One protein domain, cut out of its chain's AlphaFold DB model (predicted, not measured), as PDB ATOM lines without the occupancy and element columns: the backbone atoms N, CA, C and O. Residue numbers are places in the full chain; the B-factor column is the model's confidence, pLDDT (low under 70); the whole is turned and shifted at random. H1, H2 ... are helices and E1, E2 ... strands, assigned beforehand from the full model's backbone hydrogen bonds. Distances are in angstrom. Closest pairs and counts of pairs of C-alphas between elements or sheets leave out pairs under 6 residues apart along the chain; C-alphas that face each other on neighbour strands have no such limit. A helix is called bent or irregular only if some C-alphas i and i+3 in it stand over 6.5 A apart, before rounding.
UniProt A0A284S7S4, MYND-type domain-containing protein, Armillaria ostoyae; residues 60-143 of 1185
ATOM      1  N   ILE A  60       0.530  -3.942  48.701       87.69
ATOM      2  CA  ILE A  60      -0.675  -4.599  49.206       87.69
ATOM      3  C   ILE A  60      -1.828  -4.160  48.312       87.69
ATOM      4  O   ILE A  60      -1.953  -2.977  48.017       87.69
ATOM      5  N   TRP A  61      -2.652  -5.105  47.877       90.88
ATOM      6  CA  TRP A  61      -3.873  -4.823  47.143       90.88
ATOM      7  C   TRP A  61      -4.990  -4.463  48.132       90.88
ATOM      8  O   TRP A  61      -5.333  -5.306  48.974       90.88
ATOM      9  N   PRO A  62      -5.565  -3.253  48.059       89.44
ATOM     10  CA  PRO A  62      -6.633  -2.835  48.959       89.44
ATOM     11  C   PRO A  62      -7.932  -3.611  48.688       89.44
ATOM     12  O   PRO A  62      -8.272  -3.922  47.548       89.44
ATOM     13  N   ARG A  63      -8.653  -3.954  49.760       86.81
ATOM     14  CA  ARG A  63      -9.914  -4.714  49.736       86.81
ATOM     15  C   ARG A  63     -10.989  -3.968  50.511       86.81
ATOM     16  O   ARG A  63     -10.663  -3.239  51.448       86.81
ATOM     17  N   ASP A  64     -12.251  -4.206  50.170       85.94
ATOM     18  CA  ASP A  64     -13.363  -3.838  51.051       85.94
ATOM     19  C   ASP A  64     -13.290  -4.678  52.348       85.94
ATOM     20  O   ASP A  64     -13.298  -5.912  52.271       85.94
ATOM     21  N   PRO A  65     -13.237  -4.064  53.550       81.31
ATOM     22  CA  PRO A  65     -13.306  -4.779  54.826       81.31
ATOM     23  C   PRO A  65     -14.551  -5.662  54.999       81.31
ATOM     24  O   PRO A  65     -14.524  -6.578  55.815       81.31
ATOM     25  N   LYS A  66     -15.633  -5.393  54.255       81.88
ATOM     26  CA  LYS A  66     -16.870  -6.195  54.229       81.88
ATOM     27  C   LYS A  66     -17.010  -7.041  52.956       81.88
ATOM     28  O   LYS A  66     -18.065  -7.627  52.714       81.88
ATOM     29  N   GLY A  67     -15.962  -7.087  52.138       76.56
ATOM     30  CA  GLY A  67     -15.943  -7.785  50.861       76.56
ATOM     31  C   GLY A  67     -15.963  -9.315  50.994       76.56
ATOM     32  O   GLY A  67     -15.544  -9.870  52.015       76.56
ATOM     33  N   PRO A  68     -16.412 -10.045  49.957       82.06
ATOM     34  CA  PRO A  68     -16.477 -11.501  49.985       82.06
ATOM     35  C   PRO A  68     -15.090 -12.163  50.072       82.06
ATOM     36  O   PRO A  68     -14.078 -11.671  49.553       82.06
ATOM     37  N   ALA A  69     -15.054 -13.346  50.690       79.06
ATOM     38  CA  ALA A  69     -13.854 -14.169  50.770       79.06
ATOM     39  C   ALA A  69     -13.450 -14.726  49.393       79.06
ATOM     40  O   ALA A  69     -14.257 -15.301  48.664       79.06
ATOM     41  N   MET A  70     -12.165 -14.627  49.051       76.50
ATOM     42  CA  MET A  70     -11.622 -15.164  47.801       76.50
ATOM     43  C   MET A  70     -11.402 -16.674  47.929       76.50
ATOM     44  O   MET A  70     -10.429 -17.093  48.562       76.50
ATOM     45  N   THR A  71     -12.222 -17.518  47.296       66.25
ATOM     46  CA  THR A  71     -12.006 -18.981  47.252       66.25
ATOM     47  C   THR A  71     -11.247 -19.411  45.984       66.25
ATOM     48  O   THR A  71     -11.325 -18.770  44.939       66.25
ATOM     49  N   ALA A  72     -10.451 -20.487  46.055       55.22
ATOM     50  CA  ALA A  72      -9.492 -20.840  44.994       55.22
ATOM     51  C   ALA A  72     -10.147 -21.234  43.647       55.22
ATOM     52  O   ALA A  72      -9.480 -21.181  42.613       55.22
ATOM     53  N   GLY A  73     -11.435 -21.598  43.653       56.91
ATOM     54  CA  GLY A  73     -12.194 -21.997  42.462       56.91
ATOM     55  C   GLY A  73     -12.904 -20.857  41.723       56.91
ATOM     56  O   GLY A  73     -13.284 -21.052  40.576       56.91
ATOM     57  N   GLN A  74     -13.055 -19.682  42.344       61.16
ATOM     58  CA  GLN A  74     -13.855 -18.567  41.806       61.16
ATOM     59  C   GLN A  74     -13.019 -17.490  41.099       61.16
ATOM     60  O   GLN A  74     -13.554 -16.589  40.475       61.16
ATOM     61  N   LEU A  75     -11.692 -17.567  41.189       70.62
ATOM     62  CA  LEU A  75     -10.806 -16.496  40.741       70.62
ATOM     63  C   LEU A  75     -10.458 -16.618  39.250       70.62
ATOM     64  O   LEU A  75      -9.815 -17.601  38.850       70.62
ATOM     65  N   SER A  76     -10.786 -15.573  38.483       72.88
ATOM     66  CA  SER A  76     -10.458 -15.398  37.059       72.88
ATOM     67  C   SER A  76      -8.970 -15.619  36.745       72.88
ATOM     68  O   SER A  76      -8.116 -15.597  37.631       72.88
ATOM     69  N   HIS A  77      -8.614 -15.901  35.489       74.50
ATOM     70  CA  HIS A  77      -7.234 -16.270  35.123       74.50
ATOM     71  C   HIS A  77      -6.282 -15.082  34.947       74.50
ATOM     72  O   HIS A  77      -5.077 -15.308  34.988       74.50
ATOM     73  N   GLY A  78      -6.791 -13.851  34.823       85.56
ATOM     74  CA  GLY A  78      -5.971 -12.674  34.517       85.56
ATOM     75  C   GLY A  78      -5.196 -12.828  33.201       85.56
ATOM     76  O   GLY A  78      -5.603 -13.579  32.309       85.56
ATOM     77  N   LYS A  79      -4.061 -12.131  33.080       91.25
ATOM     78  CA  LYS A  79      -3.109 -12.340  31.976       91.25
ATOM     79  C   LYS A  79      -2.287 -13.608  32.232       91.25
ATOM     80  O   LYS A  79      -1.914 -13.893  33.369       91.25
ATOM     81  N   VAL A  80      -1.995 -14.373  31.177       89.88
ATOM     82  CA  VAL A  80      -1.335 -15.688  31.272       89.88
ATOM     83  C   VAL A  80      -0.305 -15.862  30.151       89.88
ATOM     84  O   VAL A  80      -0.612 -15.646  28.981       89.88
ATOM     85  N   ALA A  81       0.912 -16.289  30.501       88.56
ATOM     86  CA  ALA A  81       1.963 -16.636  29.539       88.56
ATOM     87  C   ALA A  81       1.765 -18.044  28.934       88.56
ATOM     88  O   ALA A  81       0.912 -18.823  29.362       88.56
ATOM     89  N   GLY A  82       2.588 -18.430  27.951       81.62
ATOM     90  CA  GLY A  82       2.447 -19.708  27.230       81.62
ATOM     91  C   GLY A  82       2.538 -20.993  28.073       81.62
ATOM     92  O   GLY A  82       2.190 -22.068  27.582       81.62
ATOM     93  N   ASN A  83       2.979 -20.892  29.332       82.38
ATOM     94  CA  ASN A  83       3.023 -21.980  30.318       82.38
ATOM     95  C   ASN A  83       1.697 -22.194  31.077       82.38
ATOM     96  O   ASN A  83       1.652 -23.019  31.985       82.38
ATOM     97  N   LYS A  84       0.638 -21.437  30.747       83.00
ATOM     98  CA  LYS A  84      -0.712 -21.540  31.333       83.00
ATOM     99  C   LYS A  84      -0.797 -21.270  32.844       83.00
ATOM    100  O   LYS A  84      -1.837 -21.521  33.455       83.00
ATOM    101  N   LEU A  85       0.259 -20.736  33.460       85.62
ATOM    102  CA  LEU A  85       0.264 -20.408  34.883       85.62
ATOM    103  C   LEU A  85      -0.461 -19.087  35.152       85.62
ATOM    104  O   LEU A  85      -0.180 -18.069  34.527       85.62
ATOM    105  N   ARG A  86      -1.372 -19.108  36.130       84.56
ATOM    106  CA  ARG A  86      -2.387 -18.057  36.319       84.56
ATOM    107  C   ARG A  86      -1.929 -16.795  37.064       84.56
ATOM    108  O   ARG A  86      -2.703 -15.856  37.176       84.56
ATOM    109  N   ASN A  87      -0.731 -16.797  37.645       88.50
ATOM    110  CA  ASN A  87      -0.152 -15.629  38.317       88.50
ATOM    111  C   ASN A  87       1.040 -15.157  37.495       88.50
ATOM    112  O   ASN A  87       2.166 -15.587  37.758       88.50
ATOM    113  N   TRP A  88       0.773 -14.354  36.470       94.12
ATOM    114  CA  TRP A  88       1.777 -13.712  35.627       94.12
ATOM    115  C   TRP A  88       1.811 -12.210  35.909       94.12
ATOM    116  O   TRP A  88       0.750 -11.621  36.122       94.12
ATOM    117  N   GLY A  89       3.012 -11.632  35.897       93.44
ATOM    118  CA  GLY A  89       3.228 -10.194  36.004       93.44
ATOM    119  C   GLY A  89       4.397  -9.734  35.132       93.44
ATOM    120  O   GLY A  89       5.412 -10.437  35.072       93.44
ATOM    121  N   ALA A  90       4.284  -8.587  34.462       92.69
ATOM    122  CA  ALA A  90       5.345  -8.054  33.596       92.69
ATOM    123  C   ALA A  90       6.628  -7.703  34.375       92.69
ATOM    124  O   ALA A  90       7.747  -7.934  33.911       92.69
ATOM    125  N   THR A  91       6.462  -7.196  35.591       92.06
ATOM    126  CA  THR A  91       7.507  -6.783  36.527       92.06
ATOM    127  C   THR A  91       7.192  -7.289  37.941       92.06
ATOM    128  O   THR A  91       6.143  -7.873  38.206       92.06
ATOM    129  N   LEU A  92       8.101  -7.063  38.894       90.06
ATOM    130  CA  LEU A  92       7.851  -7.391  40.305       90.06
ATOM    131  C   LEU A  92       6.775  -6.503  40.953       90.06
ATOM    132  O   LEU A  92       6.214  -6.895  41.976       90.06
ATOM    133  N   ASN A  93       6.492  -5.332  40.373       90.56
ATOM    134  CA  ASN A  93       5.482  -4.400  40.876       90.56
ATOM    135  C   ASN A  93       4.056  -4.840  40.527       90.56
ATOM    136  O   ASN A  93       3.108  -4.378  41.148       90.56
ATOM    137  N   ASP A  94       3.909  -5.783  39.597       93.62
ATOM    138  CA  ASP A  94       2.613  -6.311  39.167       93.62
ATOM    139  C   ASP A  94       2.108  -7.444  40.076       93.62
ATOM    140  O   ASP A  94       1.123  -8.120  39.775       93.62
ATOM    141  N   PHE A  95       2.776  -7.662  41.210       93.62
ATOM    142  CA  PHE A  95       2.367  -8.598  42.248       93.62
ATOM    143  C   PHE A  95       2.022  -7.850  43.524       93.62
ATOM    144  O   PHE A  95       2.683  -6.882  43.899       93.62
ATOM    145  N   TYR A  96       1.019  -8.367  44.226       92.81
ATOM    146  CA  TYR A  96       0.487  -7.738  45.423       92.81
ATOM    147  C   TYR A  96       0.226  -8.774  46.508       92.81
ATOM    148  O   TYR A  96      -0.166  -9.912  46.234       92.81
ATOM    149  N   TRP A  97       0.417  -8.362  47.755       88.75
ATOM    150  CA  TRP A  97      -0.161  -9.032  48.909       88.75
ATOM    151  C   TRP A  97      -1.647  -8.704  48.978       88.75
ATOM    152  O   TRP A  97      -2.018  -7.542  48.979       88.75
ATOM    153  N   VAL A  98      -2.507  -9.706  49.062       86.69
ATOM    154  CA  VAL A  98      -3.952  -9.523  49.188       86.69
ATOM    155  C   VAL A  98      -4.468 -10.318  50.375       86.69
ATOM    156  O   VAL A  98      -4.077 -11.470  50.596       86.69
ATOM    157  N   GLN A  99      -5.366  -9.703  51.133       82.75
ATOM    158  CA  GLN A  99      -6.100 -10.380  52.186       82.75
ATOM    159  C   GLN A  99      -7.260 -11.159  51.556       82.75
ATOM    160  O   GLN A  99      -8.169 -10.580  50.958       82.75
ATOM    161  N   ARG A 100      -7.215 -12.495  51.636       75.62
ATOM    162  CA  ARG A 100      -8.247 -13.350  51.022       75.62
ATOM    163  C   ARG A 100      -9.570 -13.291  51.766       75.62
ATOM    164  O   ARG A 100     -10.608 -13.451  51.133       75.62
ATOM    165  N   ILE A 101      -9.515 -13.084  53.078       76.38
ATOM    166  CA  ILE A 101     -10.667 -12.974  53.973       76.38
ATOM    167  C   ILE A 101     -10.500 -11.648  54.725       76.38
ATOM    168  O   ILE A 101      -9.645 -11.594  55.614       76.38
ATOM    169  N   PRO A 102     -11.241 -10.584  54.366       71.12
ATOM    170  CA  PRO A 102     -11.068  -9.253  54.962       71.12
ATOM    171  C   PRO A 102     -11.177  -9.221  56.497       71.12
ATOM    172  O   PRO A 102     -10.471  -8.463  57.158       71.12
ATOM    173  N   GLU A 103     -11.971 -10.121  57.077       64.81
ATOM    174  CA  GLU A 103     -12.169 -10.256  58.528       64.81
ATOM    175  C   GLU A 103     -11.042 -11.023  59.248       64.81
ATOM    176  O   GLU A 103     -10.963 -10.997  60.473       64.81
ATOM    177  N   ALA A 104     -10.151 -11.703  58.513       66.62
ATOM    178  CA  ALA A 104      -9.062 -12.504  59.075       66.62
ATOM    179  C   ALA A 104      -7.687 -11.917  58.686       66.62
ATOM    180  O   ALA A 104      -7.186 -12.202  57.590       66.62
ATOM    181  N   PRO A 105      -7.036 -11.129  59.567       53.75
ATOM    182  CA  PRO A 105      -5.770 -10.440  59.273       53.75
ATOM    183  C   PRO A 105      -4.610 -11.374  58.899       53.75
ATOM    184  O   PRO A 105      -3.649 -10.961  58.254       53.75
ATOM    185  N   THR A 106      -4.686 -12.650  59.284       54.09
ATOM    186  CA  THR A 106      -3.674 -13.677  58.994       54.09
ATOM    187  C   THR A 106      -3.825 -14.312  57.603       54.09
ATOM    188  O   THR A 106      -2.925 -15.020  57.152       54.09
ATOM    189  N   GLY A 107      -4.919 -14.043  56.881       63.41
ATOM    190  CA  GLY A 107      -5.251 -14.629  55.575       63.41
ATOM    191  C   GLY A 107      -4.580 -13.968  54.360       63.41
ATOM    192  O   GLY A 107      -5.250 -13.736  53.350       63.41
ATOM    193  N   LEU A 108      -3.288 -13.639  54.440       75.19
ATOM    194  CA  LEU A 108      -2.531 -12.947  53.385       75.19
ATOM    195  C   LEU A 108      -1.963 -13.911  52.332       75.19
ATOM    196  O   LEU A 108      -1.319 -14.910  52.654       75.19
ATOM    197  N   THR A 109      -2.134 -13.582  51.051       82.62
ATOM    198  CA  THR A 109      -1.544 -14.328  49.922       82.62
ATOM    199  C   THR A 109      -0.987 -13.392  48.855       82.62
ATOM    200  O   THR A 109      -1.292 -12.207  48.861       82.62
ATOM    201  N   ARG A 110      -0.158 -13.909  47.942       88.12
ATOM    202  CA  ARG A 110       0.412 -13.139  46.828       88.12
ATOM    203  C   ARG A 110      -0.245 -13.516  45.514       88.12
ATOM    204  O   ARG A 110      -0.359 -14.704  45.211       88.12
ATOM    205  N   MET A 111      -0.661 -12.516  44.749       89.00
ATOM    206  CA  MET A 111      -1.371 -12.695  43.481       89.00
ATOM    207  C   MET A 111      -0.955 -11.623  42.470       89.00
ATOM    208  O   MET A 111      -0.435 -10.577  42.863       89.00
ATOM    209  N   SER A 112      -1.151 -11.891  41.175       92.75
ATOM    210  CA  SER A 112      -0.899 -10.885  40.138       92.75
ATOM    211  C   SER A 112      -1.995  -9.822  40.097       92.75
ATOM    212  O   SER A 112      -3.172 -10.120  40.326       92.75
ATOM    213  N   GLY A 113      -1.612  -8.595  39.748       92.00
ATOM    214  CA  GLY A 113      -2.517  -7.464  39.586       92.00
ATOM    215  C   GLY A 113      -3.616  -7.763  38.573       92.00
ATOM    216  O   GLY A 113      -4.785  -7.597  38.891       92.00
ATOM    217  N   SER A 114      -3.279  -8.348  37.416       93.00
ATOM    218  CA  SER A 114      -4.269  -8.655  36.365       93.00
ATOM    219  C   SER A 114      -5.351  -9.639  36.805       93.00
ATOM    220  O   SER A 114      -6.497  -9.556  36.363       93.00
ATOM    221  N   ARG A 115      -5.009 -10.554  37.715       91.19
ATOM    222  CA  ARG A 115      -5.945 -11.497  38.329       91.19
ATOM    223  C   ARG A 115      -6.820 -10.812  39.380       91.19
ATOM    224  O   ARG A 115      -8.020 -11.070  39.439       91.19
ATOM    225  N   LEU A 116      -6.224  -9.943  40.193       91.62
ATOM    226  CA  LEU A 116      -6.929  -9.176  41.220       91.62
ATOM    227  C   LEU A 116      -7.878  -8.149  40.607       91.62
ATOM    228  O   LEU A 116      -9.046  -8.132  40.972       91.62
ATOM    229  N   ALA A 117      -7.429  -7.375  39.623       91.81
ATOM    230  CA  ALA A 117      -8.237  -6.393  38.907       91.81
ATOM    231  C   ALA A 117      -9.478  -7.027  38.269       91.81
ATOM    232  O   ALA A 117     -10.582  -6.499  38.388       91.81
ATOM    233  N   ALA A 118      -9.312  -8.188  37.629       90.38
ATOM    234  CA  ALA A 118     -10.426  -8.922  37.048       90.38
ATOM    235  C   ALA A 118     -11.424  -9.396  38.118       90.38
ATOM    236  O   ALA A 118     -12.627  -9.247  37.927       90.38
ATOM    237  N   TRP A 119     -10.937  -9.901  39.257       89.50
ATOM    238  CA  TRP A 119     -11.793 -10.277  40.384       89.50
ATOM    239  C   TRP A 119     -12.536  -9.077  40.985       89.50
ATOM    240  O   TRP A 119     -13.745  -9.151  41.161       89.50
ATOM    241  N   MET A 120     -11.861  -7.951  41.245       89.44
ATOM    242  CA  MET A 120     -12.501  -6.771  41.851       89.44
ATOM    243  C   MET A 120     -13.621  -6.206  40.977       89.44
ATOM    244  O   MET A 120     -14.658  -5.797  41.493       89.44
ATOM    245  N   LYS A 121     -13.445  -6.237  39.653       89.12
ATOM    246  CA  LYS A 121     -14.502  -5.871  38.701       89.12
ATOM    247  C   LYS A 121     -15.689  -6.825  38.746       89.12
ATOM    248  O   LYS A 121     -16.821  -6.374  38.632       89.12
ATOM    249  N   GLU A 122     -15.433  -8.120  38.910       88.75
ATOM    250  CA  GLU A 122     -16.474  -9.148  38.984       88.75
ATOM    251  C   GLU A 122     -17.350  -8.990  40.234       88.75
ATOM    252  O   GLU A 122     -18.570  -9.098  40.141       88.75
ATOM    253  N   ILE A 123     -16.748  -8.687  41.387       87.31
ATOM    254  CA  ILE A 123     -17.472  -8.565  42.663       87.31
ATOM    255  C   ILE A 123     -17.926  -7.139  43.005       87.31
ATOM    256  O   ILE A 123     -18.586  -6.938  44.021       87.31
ATOM    257  N   GLY A 124     -17.578  -6.148  42.182       85.69
ATOM    258  CA  GLY A 124     -17.961  -4.747  42.388       85.69
ATOM    259  C   GLY A 124     -17.086  -3.957  43.373       85.69
ATOM    260  O   GLY A 124     -17.449  -2.840  43.725       85.69
ATOM    261  N   GLU A 125     -15.916  -4.464  43.776       88.50
ATOM    262  CA  GLU A 125     -14.944  -3.768  44.649       88.50
ATOM    263  C   GLU A 125     -14.039  -2.778  43.869       88.50
ATOM    264  O   GLU A 125     -12.851  -2.629  44.151       88.50
ATOM    265  N   VAL A 126     -14.566  -2.095  42.847       89.25
ATOM    266  CA  VAL A 126     -13.756  -1.263  41.930       89.25
ATOM    267  C   VAL A 126     -13.230   0.009  42.608       89.25
ATOM    268  O   VAL A 126     -12.076   0.387  42.408       89.25
ATOM    269  N   GLU A 127     -14.038   0.639  43.463       88.25
ATOM    270  CA  GLU A 127     -13.677   1.902  44.126       88.25
ATOM    271  C   GLU A 127     -12.588   1.735  45.200       88.25
ATOM    272  O   GLU A 127     -11.853   2.678  45.489       88.25
ATOM    273  N   HIS A 128     -12.431   0.530  45.760       86.56
ATOM    274  CA  HIS A 128     -11.440   0.255  46.804       86.56
ATOM    275  C   HIS A 128     -10.009   0.127  46.267       86.56
ATOM    276  O   HIS A 128      -9.068   0.357  47.023       86.56
ATOM    277  N   ALA A 129      -9.842  -0.219  44.986       85.81
ATOM    278  CA  ALA A 129      -8.547  -0.515  44.363       85.81
ATOM    279  C   ALA A 129      -8.347   0.205  43.021       85.81
ATOM    280  O   ALA A 129      -7.709  -0.320  42.110       85.81
ATOM    281  N   LYS A 130      -8.934   1.398  42.863       88.50
ATOM    282  CA  LYS A 130      -8.979   2.114  41.579       88.50
ATOM    283  C   LYS A 130      -7.594   2.306  40.945       88.50
ATOM    284  O   LYS A 130      -7.421   2.026  39.763       88.50
ATOM    285  N   LYS A 131      -6.601   2.723  41.737       88.00
ATOM    286  CA  LYS A 131      -5.229   2.966  41.256       88.00
ATOM    287  C   LYS A 131      -4.528   1.671  40.851       88.00
ATOM    288  O   LYS A 131      -3.876   1.620  39.817       88.00
ATOM    289  N   GLU A 132      -4.685   0.616  41.643       92.50
ATOM    290  CA  GLU A 132      -4.079  -0.691  41.388       92.50
ATOM    291  C   GLU A 132      -4.708  -1.377  40.166       92.50
ATOM    292  O   GLU A 132      -4.014  -2.060  39.410       92.50
ATOM    293  N   ILE A 133      -6.009  -1.159  39.930       91.81
ATOM    294  CA  ILE A 133      -6.701  -1.587  38.708       91.81
ATOM    295  C   ILE A 133      -6.134  -0.847  37.492       91.81
ATOM    296  O   ILE A 133      -5.764  -1.509  36.526       91.81
ATOM    297  N   GLU A 134      -6.004   0.483  37.548       91.81
ATOM    298  CA  GLU A 134      -5.409   1.287  36.466       91.81
ATOM    299  C   GLU A 134      -3.965   0.844  36.159       91.81
ATOM    300  O   GLU A 134      -3.612   0.620  35.000       91.81
ATOM    301  N   TRP A 135      -3.135   0.621  37.187       91.25
ATOM    302  CA  TRP A 135      -1.777   0.085  37.016       91.25
ATOM    303  C   TRP A 135      -1.777  -1.301  36.372       91.25
ATOM    304  O   TRP A 135      -0.991  -1.569  35.465       91.25
ATOM    305  N   SER A 136      -2.688  -2.177  36.795       90.75
ATOM    306  CA  SER A 136      -2.813  -3.513  36.219       90.75
ATOM    307  C   SER A 136      -3.303  -3.511  34.765       90.75
ATOM    308  O   SER A 136      -3.009  -4.454  34.024       90.75
ATOM    309  N   GLU A 137      -4.086  -2.518  34.353       90.25
ATOM    310  CA  GLU A 137      -4.528  -2.359  32.965       90.25
ATOM    311  C   GLU A 137      -3.404  -1.839  32.070       90.25
ATOM    312  O   GLU A 137      -3.272  -2.308  30.940       90.25
ATOM    313  N   ALA A 138      -2.573  -0.934  32.598       90.75
ATOM    314  CA  ALA A 138      -1.401  -0.385  31.920       90.75
ATOM    315  C   ALA A 138      -0.207  -1.359  31.848       90.75
ATOM    316  O   ALA A 138       0.725  -1.127  31.083       90.75
ATOM    317  N   GLU A 139      -0.222  -2.446  32.627       91.88
ATOM    318  CA  GLU A 139       0.796  -3.500  32.586       91.88
ATOM    319  C   GLU A 139       0.941  -4.102  31.169       91.88
ATOM    320  O   GLU A 139      -0.051  -4.388  30.488       91.88
ATOM    321  N   ASP A 140       2.179  -4.397  30.763       92.75
ATOM    322  CA  ASP A 140       2.513  -5.059  29.495       92.75
ATOM    323  C   ASP A 140       1.729  -6.367  29.240       92.75
ATOM    324  O   ASP A 140       1.167  -7.006  30.135       92.75
ATOM    325  N   GLN A 141       1.720  -6.809  27.978       93.69
ATOM    326  CA  GLN A 141       1.171  -8.111  27.584       93.69
ATOM    327  C   GLN A 141       2.243  -9.217  27.633       93.69
ATOM    328  O   GLN A 141       3.416  -8.962  27.327       93.69
ATOM    329  N   PRO A 142       1.865 -10.470  27.963       93.75
ATOM    330  CA  PRO A 142       2.782 -11.601  27.895       93.75
ATOM    331  C   PRO A 142       3.206 -11.863  26.442       93.75
ATOM    332  O   PRO A 142       2.369 -12.094  25.568       93.75
ATOM    333  N   ARG A 143       4.517 -11.882  26.181       93.56
ATOM    334  CA  ARG A 143       5.120 -12.132  24.864       93.56
ATOM    335  C   ARG A 143       6.345 -13.043  24.944       93.56
ATOM    336  O   ARG A 143       7.106 -13.006  25.911       93.56
TER     337      ARG A 143
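This is residues 60 to 143 of the 1185 residues of the protein "MYND-type domain-containing protein" of Armillaria ostoyae (UniProt A0A284S7S4). With little regular structure, the domain is a two-strand hairpin, E1 and E2, running straight into a helical hairpin, H1 and H2, with a long looping stretch, residues 60 to 94, before them. The printed part has 84 residues, 33 of them in named elements, in the order E1, E2, H1, H2; the class is mixed and the sheet antiparallel. It is compact, with a radius of gyration of the C-alphas of 12.1 A, and spans 38 by 24 by 21 A.

After residues 60 to 94 come E1, residues 95 to 99, from C-alpha 95 at (2.367, -8.598, 42.248), and E2, residues 108 to 112. H1, residues 113 to 123, is 15.3 A long; H2, residues 127 to 138, is 17.5 A, ending at C-alpha 138 (-1.401, -0.385, 31.920). H2 is irregular: C-alphas 128 and 131 are 8.8 A apart.

Residues 60 to 61 pair, parallel, with 97 to 98 of E1. Between E1 and E2, N 98 and O 109 are within hydrogen-bond range at 2.8 A. H1 and H2 touch, closest at the C-alphas of Ala 117 and Ile 133, 5.0 A, at a steep tilt of 41 degrees, opposite ways. H2 is apart from both strands. Every O i to N i+4 pair is within range in H1, 6 of 8 in H2.

The C-alphas farthest apart, Glu 103 and Arg 143, are 37.9 A apart. The printed part has no cut, and no link between named elements is long. pLDDT is under 70 at residues 71 to 74 and 103 to 107.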